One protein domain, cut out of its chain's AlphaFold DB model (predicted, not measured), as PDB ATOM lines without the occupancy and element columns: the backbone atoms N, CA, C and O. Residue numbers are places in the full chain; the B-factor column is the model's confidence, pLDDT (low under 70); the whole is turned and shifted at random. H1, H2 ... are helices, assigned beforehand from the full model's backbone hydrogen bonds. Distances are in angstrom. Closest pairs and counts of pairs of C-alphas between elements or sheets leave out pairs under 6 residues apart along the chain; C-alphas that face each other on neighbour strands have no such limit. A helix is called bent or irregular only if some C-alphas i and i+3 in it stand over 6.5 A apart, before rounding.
ATOM      1  N   GLU A   5     104.099 165.727 102.537       94.25
ATOM      2  CA  GLU A   5     105.096 165.898 101.474       94.25
ATOM      3  C   GLU A   5     105.135 167.326 100.912       94.25
ATOM      4  O   GLU A   5     106.205 167.854 100.600       94.25
ATOM      5  N   GLN A   6     103.974 167.978 100.803       92.88
ATOM      6  CA  GLN A   6     103.909 169.373 100.381       92.88
ATOM      7  C   GLN A   6     104.501 170.302 101.448       92.88
ATOM      8  O   GLN A   6     105.361 171.115 101.122       92.88
ATOM      9  N   VAL A   7     104.136 170.115 102.723       93.06
ATOM     10  CA  VAL A   7     104.708 170.871 103.856       93.06
ATOM     11  C   VAL A   7     106.233 170.743 103.893       93.06
ATOM     12  O   VAL A   7     106.941 171.746 103.982       93.06
ATOM     13  N   LYS A   8     106.755 169.517 103.775       95.31
ATOM     14  CA  LYS A   8     108.195 169.235 103.773       95.31
ATOM     15  C   LYS A   8     108.908 169.937 102.622       95.31
ATOM     16  O   LYS A   8     109.968 170.534 102.825       95.31
ATOM     17  N   ARG A   9     108.338 169.879 101.415       95.25
ATOM     18  CA  ARG A   9     108.893 170.534 100.224       95.25
ATOM     19  C   ARG A   9     108.919 172.051 100.364       95.25
ATOM     20  O   ARG A   9     109.937 172.660 100.027       95.25
ATOM     21  N   ASP A  10     107.836 172.639 100.856       93.50
ATOM     22  CA  ASP A  10     107.705 174.087 100.997       93.50
ATOM     23  C   ASP A  10     108.679 174.610 102.061       93.50
ATOM     24  O   ASP A  10     109.447 175.532 101.782       93.50
ATOM     25  N   LEU A  11     108.765 173.947 103.223       93.69
ATOM     26  CA  LEU A  11     109.750 174.272 104.262       93.69
ATOM     27  C   LEU A  11     111.186 174.126 103.757       93.69
ATOM     28  O   LEU A  11     111.992 175.034 103.935       93.69
ATOM     29  N   SER A  12     111.505 173.023 103.077       93.25
ATOM     30  CA  SER A  12     112.856 172.791 102.547       93.25
ATOM     31  C   SER A  12     113.252 173.833 101.501       93.25
ATOM     32  O   SER A  12     114.403 174.265 101.455       93.25
ATOM     33  N   THR A  13     112.311 174.230 100.640       92.50
ATOM     34  CA  THR A  13     112.529 175.283  99.639       92.50
ATOM     35  C   THR A  13     112.760 176.629 100.315       92.50
ATOM     36  O   THR A  13     113.720 177.318  99.979       92.50
ATOM     37  N   TRP A  14     111.920 176.973 101.291       90.69
ATOM     38  CA  TRP A  14     112.017 178.227 102.030       90.69
ATOM     39  C   TRP A  14     113.337 178.342 102.806       90.69
ATOM     40  O   TRP A  14     114.038 179.342 102.670       90.69
ATOM     41  N   MET A  15     113.741 177.288 103.524       91.62
ATOM     42  CA  MET A  15     115.011 177.256 104.262       91.62
ATOM     43  C   MET A  15     116.217 177.486 103.341       91.62
ATOM     44  O   MET A  15     117.076 178.310 103.643       91.62
ATOM     45  N   LYS A  16     116.253 176.835 102.170       88.69
ATOM     46  CA  LYS A  16     117.335 177.017 101.183       88.69
ATOM     47  C   LYS A  16     117.406 178.435 100.617       88.69
ATOM     48  O   LYS A  16     118.490 178.900 100.282       88.69
ATOM     49  N   GLN A  17     116.266 179.110 100.467       85.81
ATOM     50  CA  GLN A  17     116.231 180.495  99.991       85.81
ATOM     51  C   GLN A  17     116.795 181.459 101.043       85.81
ATOM     52  O   GLN A  17     117.533 182.383 100.697       85.81
ATOM     53  N   CYS A  18     116.493 181.214 102.319       80.06
ATOM     54  CA  CYS A  18     116.968 182.029 103.434       80.06
ATOM     55  C   CYS A  18     118.446 181.790 103.784       80.06
ATOM     56  O   CYS A  18     119.098 182.714 104.237       80.06
ATOM     57  N   GLU A  19     119.025 180.617 103.517       72.25
ATOM     58  CA  GLU A  19     120.447 180.318 103.801       72.25
ATOM     59  C   GLU A  19     121.478 181.178 103.025       72.25
ATOM     60  O   GLU A  19     122.681 181.023 103.221       72.25
ATOM     61  N   SER A  20     121.046 182.083 102.138       57.88
ATOM     62  CA  SER A  20     121.900 182.718 101.121       57.88
ATOM     63  C   SER A  20     122.603 184.031 101.513       57.88
ATOM     64  O   SER A  20     123.284 184.616 100.668       57.88
ATOM     65  N   THR A  21     122.525 184.495 102.766       63.56
ATOM     66  CA  THR A  21     123.202 185.729 103.216       63.56
ATOM     67  C   THR A  21     124.330 185.419 104.215       63.56
ATOM     68  O   THR A  21     124.150 184.744 105.222       63.56
ATOM     69  N   THR A  22     125.553 185.896 103.949       62.94
ATOM     70  CA  THR A  22     126.773 185.484 104.686       62.94
ATOM     71  C   THR A  22     126.857 185.964 106.140       62.94
ATOM     72  O   THR A  22     127.770 185.553 106.854       62.94
ATOM     73  N   ASN A  23     125.942 186.831 106.584       80.44
ATOM     74  CA  ASN A  23     126.009 187.499 107.889       80.44
ATOM     75  C   ASN A  23     124.784 187.241 108.781       80.44
ATOM     76  O   ASN A  23     124.681 187.843 109.849       80.44
ATOM     77  N   GLU A  24     123.859 186.373 108.373       84.88
ATOM     78  CA  GLU A  24     122.620 186.124 109.110       84.88
ATOM     79  C   GLU A  24     122.518 184.650 109.504       84.88
ATOM     80  O   GLU A  24     122.934 183.747 108.778       84.88
ATOM     81  N   LYS A  25     121.968 184.396 110.694       85.31
ATOM     82  CA  LYS A  25     121.627 183.047 111.143       85.31
ATOM     83  C   LYS A  25     120.114 182.935 111.219       85.31
ATOM     84  O   LYS A  25     119.486 183.562 112.068       85.31
ATOM     85  N   HIS A  26     119.543 182.121 110.341       89.06
ATOM     86  CA  HIS A  26     118.101 181.920 110.272       89.06
ATOM     87  C   HIS A  26     117.671 180.733 111.128       89.06
ATOM     88  O   HIS A  26     118.278 179.660 111.084       89.06
ATOM     89  N   TYR A  27     116.598 180.945 111.882       91.12
ATOM     90  CA  TYR A  27     115.889 179.920 112.632       91.12
ATOM     91  C   TYR A  27     114.472 179.814 112.100       91.12
ATOM     92  O   TYR A  27     113.874 180.804 111.680       91.12
ATOM     93  N   TYR A  28     113.945 178.599 112.121       93.44
ATOM     94  CA  TYR A  28     112.688 178.272 111.473       93.44
ATOM     95  C   TYR A  28     111.760 177.622 112.485       93.44
ATOM     96  O   TYR A  28     112.172 176.766 113.265       93.44
ATOM     97  N   THR A  29     110.492 178.004 112.462       96.12
ATOM     98  CA  THR A  29     109.465 177.420 113.321       96.12
ATOM     99  C   THR A  29     108.143 177.345 112.569       96.12
ATOM    100  O   THR A  29     108.022 177.870 111.461       96.12
ATOM    101  N   THR A  30     107.165 176.655 113.140       95.75
ATOM    102  CA  THR A  30     105.816 176.517 112.583       95.75
ATOM    103  C   THR A  30     104.785 176.971 113.600       95.75
ATOM    104  O   THR A  30     105.089 177.143 114.771       95.75
ATOM    105  N   MET A  31     103.543 177.137 113.166       93.44
ATOM    106  CA  MET A  31     102.389 177.188 114.054       93.44
ATOM    107  C   MET A  31     101.258 176.467 113.334       93.44
ATOM    108  O   MET A  31     100.533 177.060 112.541       93.44
ATOM    109  N   PHE A  32     101.196 175.150 113.518       92.50
ATOM    110  CA  PHE A  32     100.190 174.303 112.880       92.50
ATOM    111  C   PHE A  32      99.164 173.833 113.896       92.50
ATOM    112  O   PHE A  32      99.535 173.355 114.964       92.50
ATOM    113  N   ASP A  33      97.887 173.894 113.540       89.38
ATOM    114  CA  ASP A  33      96.836 173.273 114.339       89.38
ATOM    115  C   ASP A  33      96.924 171.746 114.220       89.38
ATOM    116  O   ASP A  33      96.920 171.198 113.113       89.38
ATOM    117  N   LEU A  34      96.938 171.038 115.357       89.38
ATOM    118  CA  LEU A  34      97.004 169.571 115.397       89.38
ATOM    119  C   LEU A  34      95.926 168.895 114.525       89.38
ATOM    120  O   LEU A  34      96.187 167.855 113.924       89.38
ATOM    121  N   TYR A  35      94.716 169.464 114.459       80.75
ATOM    122  CA  TYR A  35      93.601 168.907 113.675       80.75
ATOM    123  C   TYR A  35      93.697 169.172 112.173       80.75
ATOM    124  O   TYR A  35      93.061 168.463 111.393       80.75
ATOM    125  N   ALA A  36      94.455 170.191 111.771       86.00
ATOM    126  CA  ALA A  36      94.693 170.500 110.368       86.00
ATOM    127  C   ALA A  36      95.904 169.737 109.808       86.00
ATOM    128  O   ALA A  36      96.155 169.804 108.601       86.00
ATOM    129  N   LEU A  37      96.639 169.006 110.658       90.31
ATOM    130  CA  LEU A  37      97.739 168.167 110.205       90.31
ATOM    131  C   LEU A  37      97.233 167.069 109.265       90.31
ATOM    132  O   LEU A  37      96.193 166.450 109.514       90.31
ATOM    133  N   PRO A  38      97.975 166.796 108.186       91.00
ATOM    134  CA  PRO A  38      97.592 165.766 107.247       91.00
ATOM    135  C   PRO A  38      97.840 164.372 107.837       91.00
ATOM    136  O   PRO A  38      98.706 164.170 108.685       91.00
ATOM    137  N   ASN A  39      97.063 163.381 107.398       90.25
ATOM    138  CA  ASN A  39      97.130 162.029 107.971       90.25
ATOM    139  C   ASN A  39      98.464 161.309 107.694       90.25
ATOM    140  O   ASN A  39      98.781 160.340 108.382       90.25
ATOM    141  N   ASP A  40      99.216 161.764 106.689       93.06
ATOM    142  CA  ASP A  40     100.557 161.290 106.333       93.06
ATOM    143  C   ASP A  40     101.676 161.993 107.125       93.06
ATOM    144  O   ASP A  40     102.853 161.758 106.862       93.06
ATOM    145  N   PHE A  41     101.338 162.831 108.114       95.44
ATOM    146  CA  PHE A  41     102.320 163.486 108.978       95.44
ATOM    147  C   PHE A  41     103.104 162.455 109.824       95.44
ATOM    148  O   PHE A  41     102.514 161.483 110.320       95.44
ATOM    149  N   PRO A  42     104.424 162.639 110.041       94.88
ATOM    150  CA  PRO A  42     105.265 161.667 110.737       94.88
ATOM    151  C   PRO A  42     104.725 161.282 112.119       94.88
ATOM    152  O   PRO A  42     104.499 162.140 112.971       94.88
ATOM    153  N   CYS A  43     104.550 159.979 112.362       94.19
ATOM    154  CA  CYS A  43     103.994 159.412 113.602       94.19
ATOM    155  C   CYS A  43     102.545 159.842 113.942       94.19
ATOM    156  O   CYS A  43     102.083 159.624 115.065       94.19
ATOM    157  N   TYR A  44     101.776 160.398 112.998       92.62
ATOM    158  CA  TYR A  44     100.396 160.835 113.259       92.62
ATOM    159  C   TYR A  44      99.457 159.688 113.648       92.62
ATOM    160  O   TYR A  44      98.801 159.737 114.692       92.62
ATOM    161  N   ALA A  45      99.437 158.611 112.859       89.94
ATOM    162  CA  ALA A  45      98.594 157.446 113.134       89.94
ATOM    163  C   ALA A  45      98.962 156.747 114.456       89.94
ATOM    164  O   ALA A  45      98.080 156.305 115.190       89.94
ATOM    165  N   GLU A  46     100.250 156.673 114.786       89.75
ATOM    166  CA  GLU A  46     100.741 156.040 116.015       89.75
ATOM    167  C   GLU A  46     100.329 156.838 117.255       89.75
ATOM    168  O   GLU A  46      99.762 156.287 118.201       89.75
ATOM    169  N   THR A  47     100.545 158.155 117.219       89.88
ATOM    170  CA  THR A  47     100.264 159.059 118.343       89.88
ATOM    171  C   THR A  47      98.777 159.349 118.531       89.88
ATOM    172  O   THR A  47      98.366 159.751 119.618       89.88
ATOM    173  N   SER A  48      97.939 159.090 117.520       85.44
ATOM    174  CA  SER A  48      96.476 159.221 117.618       85.44
ATOM    175  C   SER A  48      95.853 158.373 118.737       85.44
ATOM    176  O   SER A  48      94.780 158.702 119.237       85.44
ATOM    177  N   LYS A  49      96.543 157.305 119.163       86.12
ATOM    178  CA  LYS A  49      96.115 156.393 120.234       86.12
ATOM    179  C   LYS A  49      96.501 156.885 121.634       86.12
ATOM    180  O   LYS A  49      96.060 156.312 122.627       86.12
ATOM    181  N   THR A  50      97.342 157.912 121.732       87.06
ATOM    182  CA  THR A  50      97.817 158.456 123.005       87.06
ATOM    183  C   THR A  50      96.771 159.399 123.599       87.06
ATOM    184  O   THR A  50      96.393 160.389 122.979       87.06
ATOM    185  N   SER A  51      96.319 159.112 124.824       84.56
ATOM    186  CA  SER A  51      95.363 159.959 125.555       84.56
ATOM    187  C   SER A  51      95.996 161.223 126.150       84.56
ATOM    188  O   SER A  51      95.308 162.214 126.376       84.56
ATOM    189  N   ASP A  52      97.306 161.199 126.391       89.44
ATOM    190  CA  ASP A  52      98.090 162.332 126.879       89.44
ATOM    191  C   ASP A  52      98.469 163.261 125.711       89.44
ATOM    192  O   ASP A  52      99.333 162.940 124.889       89.44
ATOM    193  N   CYS A  53      97.800 164.414 125.632       89.31
ATOM    194  CA  CYS A  53      97.992 165.382 124.551       89.31
ATOM    195  C   CYS A  53      99.422 165.941 124.483       89.31
ATOM    196  O   CYS A  53      99.944 166.111 123.381       89.31
ATOM    197  N   TYR A  54     100.088 166.146 125.622       92.00
ATOM    198  CA  TYR A  54     101.453 166.667 125.653       92.00
ATOM    199  C   TYR A  54     102.442 165.631 125.128       92.00
ATOM    200  O   TYR A  54     103.313 165.964 124.327       92.00
ATOM    201  N   LYS A  55     102.283 164.353 125.503       93.06
ATOM    202  CA  LYS A  55     103.106 163.269 124.934       93.06
ATOM    203  C   LYS A  55     102.871 163.101 123.437       93.06
ATOM    204  O   LYS A  55     103.825 162.867 122.693       93.06
ATOM    205  N   ARG A  56     101.615 163.227 122.995       93.19
ATOM    206  CA  ARG A  56     101.256 163.190 121.573       93.19
ATOM    207  C   ARG A  56     101.970 164.298 120.802       93.19
ATOM    208  O   ARG A  56     102.682 163.982 119.854       93.19
ATOM    209  N   ILE A  57     101.835 165.555 121.227       94.31
ATOM    210  CA  ILE A  57     102.500 166.684 120.564       94.31
ATOM    211  C   ILE A  57     104.018 166.552 120.613       94.31
ATOM    212  O   ILE A  57     104.655 166.647 119.571       94.31
ATOM    213  N   GLN A  58     104.600 166.221 121.767       95.50
ATOM    214  CA  GLN A  58     106.047 166.036 121.883       95.50
ATOM    215  C   GLN A  58     106.578 164.986 120.894       95.50
ATOM    216  O   GLN A  58     107.669 165.142 120.345       95.50
ATOM    217  N   THR A  59     105.822 163.909 120.666       96.44
ATOM    218  CA  THR A  59     106.202 162.870 119.701       96.44
ATOM    219  C   THR A  59     106.103 163.382 118.266       96.44
ATOM    220  O   THR A  59     107.037 163.162 117.500       96.44
ATOM    221  N   LEU A  60     105.023 164.094 117.923       96.69
ATOM    222  CA  LEU A  60     104.814 164.686 116.596       96.69
ATOM    223  C   LEU A  60     105.858 165.753 116.254       96.69
ATOM    224  O   LEU A  60     106.394 165.772 115.154       96.69
ATOM    225  N   GLU A  61     106.182 166.634 117.193       97.62
ATOM    226  CA  GLU A  61     107.207 167.659 116.993       97.62
ATOM    227  C   GLU A  61     108.593 167.038 116.850       97.62
ATOM    228  O   GLU A  61     109.379 167.466 116.008       97.62
ATOM    229  N   ARG A  62     108.898 165.990 117.627       97.12
ATOM    230  CA  ARG A  62     110.169 165.269 117.505       97.12
ATOM    231  C   ARG A  62     110.278 164.539 116.168       97.12
ATOM    232  O   ARG A  62     111.329 164.614 115.539       97.12
ATOM    233  N   SER A  63     109.232 163.832 115.735       97.00
ATOM    234  CA  SER A  63     109.232 163.145 114.438       97.00
ATOM    235  C   SER A  63     109.345 164.146 113.289       97.00
ATOM    236  O   SER A  63     110.110 163.910 112.358       97.00
ATOM    237  N   PHE A  64     108.674 165.294 113.397       97.44
ATOM    238  CA  PHE A  64     108.757 166.368 112.415       97.44
ATOM    239  C   PHE A  64     110.152 167.000 112.352       97.44
ATOM    240  O   PHE A  64     110.721 167.115 111.270       97.44
ATOM    241  N   ALA A  65     110.744 167.350 113.499       96.81
ATOM    242  CA  ALA A  65     112.109 167.877 113.562       96.81
ATOM    243  C   ALA A  65     113.122 166.901 112.946       96.81
ATOM    244  O   ALA A  65     113.970 167.308 112.153       96.81
ATOM    245  N   ASN A  66     113.003 165.614 113.281       96.88
ATOM    246  CA  ASN A  66     113.885 164.569 112.768       96.88
ATOM    247  C   ASN A  66     113.751 164.385 111.252       96.88
ATOM    248  O   ASN A  66     114.757 164.185 110.581       96.88
ATOM    249  N   ASP A  67     112.532 164.446 110.708       96.88
ATOM    250  CA  ASP A  67     112.305 164.260 109.273       96.88
ATOM    251  C   ASP A  67     112.721 165.482 108.431       96.88
ATOM    252  O   ASP A  67     113.202 165.320 107.306       96.88
ATOM    253  N   ILE A  68     112.594 166.697 108.982       96.00
ATOM    254  CA  ILE A  68     113.136 167.926 108.379       96.00
ATOM    255  C   ILE A  68     114.668 167.976 108.482       96.00
ATOM    256  O   ILE A  68     115.323 168.480 107.571       96.00
ATOM    257  N   ASN A  69     115.244 167.422 109.555       95.06
ATOM    258  CA  ASN A  69     116.687 167.258 109.756       95.06
ATOM    259  C   ASN A  69     117.501 168.564 109.597       95.06
ATOM    260  O   ASN A  69     118.558 168.587 108.966       95.06
ATOM    261  N   ASN A  70     117.010 169.664 110.177       91.94
ATOM    262  CA  ASN A  70     117.709 170.951 110.228       91.94
ATOM    263  C   ASN A  70     117.875 171.390 111.692       91.94
ATOM    264  O   ASN A  70     116.898 171.481 112.430       91.94
ATOM    265  N   CYS A  71     119.107 171.678 112.121       89.81
ATOM    266  CA  CYS A  71     119.409 172.020 113.516       89.81
ATOM    267  C   CYS A  71     118.844 173.376 113.971       89.81
ATOM    268  O   CYS A  71     118.699 173.595 115.172       89.81
ATOM    269  N   ASN A  72     118.504 174.267 113.036       91.50
ATOM    270  CA  ASN A  72     117.874 175.555 113.319       91.50
ATOM    271  C   ASN A  72     116.337 175.489 113.213       91.50
ATOM    272  O   ASN A  72     115.673 176.522 113.323       91.50
ATOM    273  N   PHE A  73     115.761 174.303 112.977       94.94
ATOM    274  CA  PHE A  73     114.317 174.104 112.918       94.94
ATOM    275  C   PHE A  73     113.749 173.689 114.277       94.94
ATOM    276  O   PHE A  73     114.142 172.682 114.864       94.94
ATOM    277  N   ILE A  74     112.788 174.469 114.766       96.12
ATOM    278  CA  ILE A  74     112.116 174.282 116.050       96.12
ATOM    279  C   ILE A  74     110.624 174.189 115.745       96.12
ATOM    280  O   ILE A  74     109.951 175.220 115.699       96.12
ATOM    281  N   PRO A  75     110.092 172.991 115.461       97.12
ATOM    282  CA  PRO A  75     108.684 172.854 115.133       97.12
ATOM    283  C   PRO A  75     107.811 173.216 116.329       97.12
ATOM    284  O   PRO A  75     108.179 172.972 117.479       97.12
ATOM    285  N   TYR A  76     106.642 173.761 116.017       97.25
ATOM    286  CA  TYR A  76     105.567 173.950 116.976       97.25
ATOM    287  C   TYR A  76     104.219 173.581 116.373       97.25
ATOM    288  O   TYR A  76     103.887 173.964 115.240       97.25
ATOM    289  N   ILE A  77     103.462 172.803 117.142       95.38
ATOM    290  CA  ILE A  77     102.123 172.341 116.798       95.38
ATOM    291  C   ILE A  77     101.181 172.775 117.922       95.38
ATOM    292  O   ILE A  77     101.233 172.257 119.036       95.38
ATOM    293  N   GLN A  78     100.277 173.703 117.616       92.62
ATOM    294  CA  GLN A  78      99.275 174.187 118.554       92.62
ATOM    295  C   GLN A  78      98.378 173.021 118.992       92.62
ATOM    296  O   GLN A  78      97.731 172.354 118.172       92.62
ATOM    297  N   ILE A  79      98.328 172.781 120.307       88.44
ATOM    298  CA  ILE A  79      97.419 171.796 120.891       88.44
ATOM    299  C   ILE A  79      95.990 172.256 120.570       88.44
ATOM    300  O   ILE A  79      95.545 173.312 121.022       88.44
TER     301      ILE A  79
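What this domain is: This is residues 5 to 79 of the 184 residues of an uncharacterized protein of termite gut metagenome (UniProt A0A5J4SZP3). Two longer helices, H3 and H1, make a wide, loose corner, with the early part of H1 near the last residue of H3; short H2 packs on H3. Two unnamed stretches that include residues 28 to 33 and 73 to 78 run side by side in short parallel pairings, and the long link from H1 to H2 turns back at one end of a rod that spans 45 by 21 by 18 A. The printed part has 75 residues with three named helices, in the order H1, H2, H3, and no named strand. The class is all helix, though under half of the residues, 34 of 75, are in named elements. The whole is only just compact, close to loose, with a radius of gyration of the C-alphas of 13.5 A.

Where its parts are: Find C-alpha 53 at (97.992, 165.382, 124.551); from there H3, residues 53 to 68, runs 22.3 A to C-alpha 68 at (113.136, 167.926, 108.379). Next look at H1, residues 5 to 18, which begins at C-alpha 5 at (105.096, 165.898, 101.474) and is 20.1 A long. H2, residues 44 to 47, is 5.4 A long from first to last C-alpha. No helix is bent.

How they stand to each other: Begin with H3 and look at its residues 56 to 60, which alone touch H2; the closest C-alphas, those of Thr 47 and Arg 56, are 5.3 A apart. At Ile 68 you find H1 close but not clearly touching: the closest C-alphas, those of Lys 8 and Ile 68, are 6.9 A apart. H1 and H3 run the same way at a steep tilt of 60 degrees. H1 and H2 are apart. Outside the helices, residues 28 to 29 pair with residues 73 to 74, and residues 32 to 33 with residues 77 to 78, both parallel. In the backbones of H1 and H3 every O i to N i+4 pair is within hydrogen-bond range; H2 is too short for such a pair, and its 1 pair of O i to N i+3 is within range.

The domain as a whole: For the full length, look from Thr 22 to Ser 51, whose C-alphas are the two farthest apart, at 45.5 A. The first and last printed C-alphas, those of Glu 5 and Ile 79, are 21.7 A apart. The printed part has no cut. The link from H1 to H2, residues 19 to 43, is long, and the link from H2 to H3 is tight, with 5 residues. The mean pLDDT of the printed part is 90.5; look at residues 20 to 22 for the 3 residues under 70.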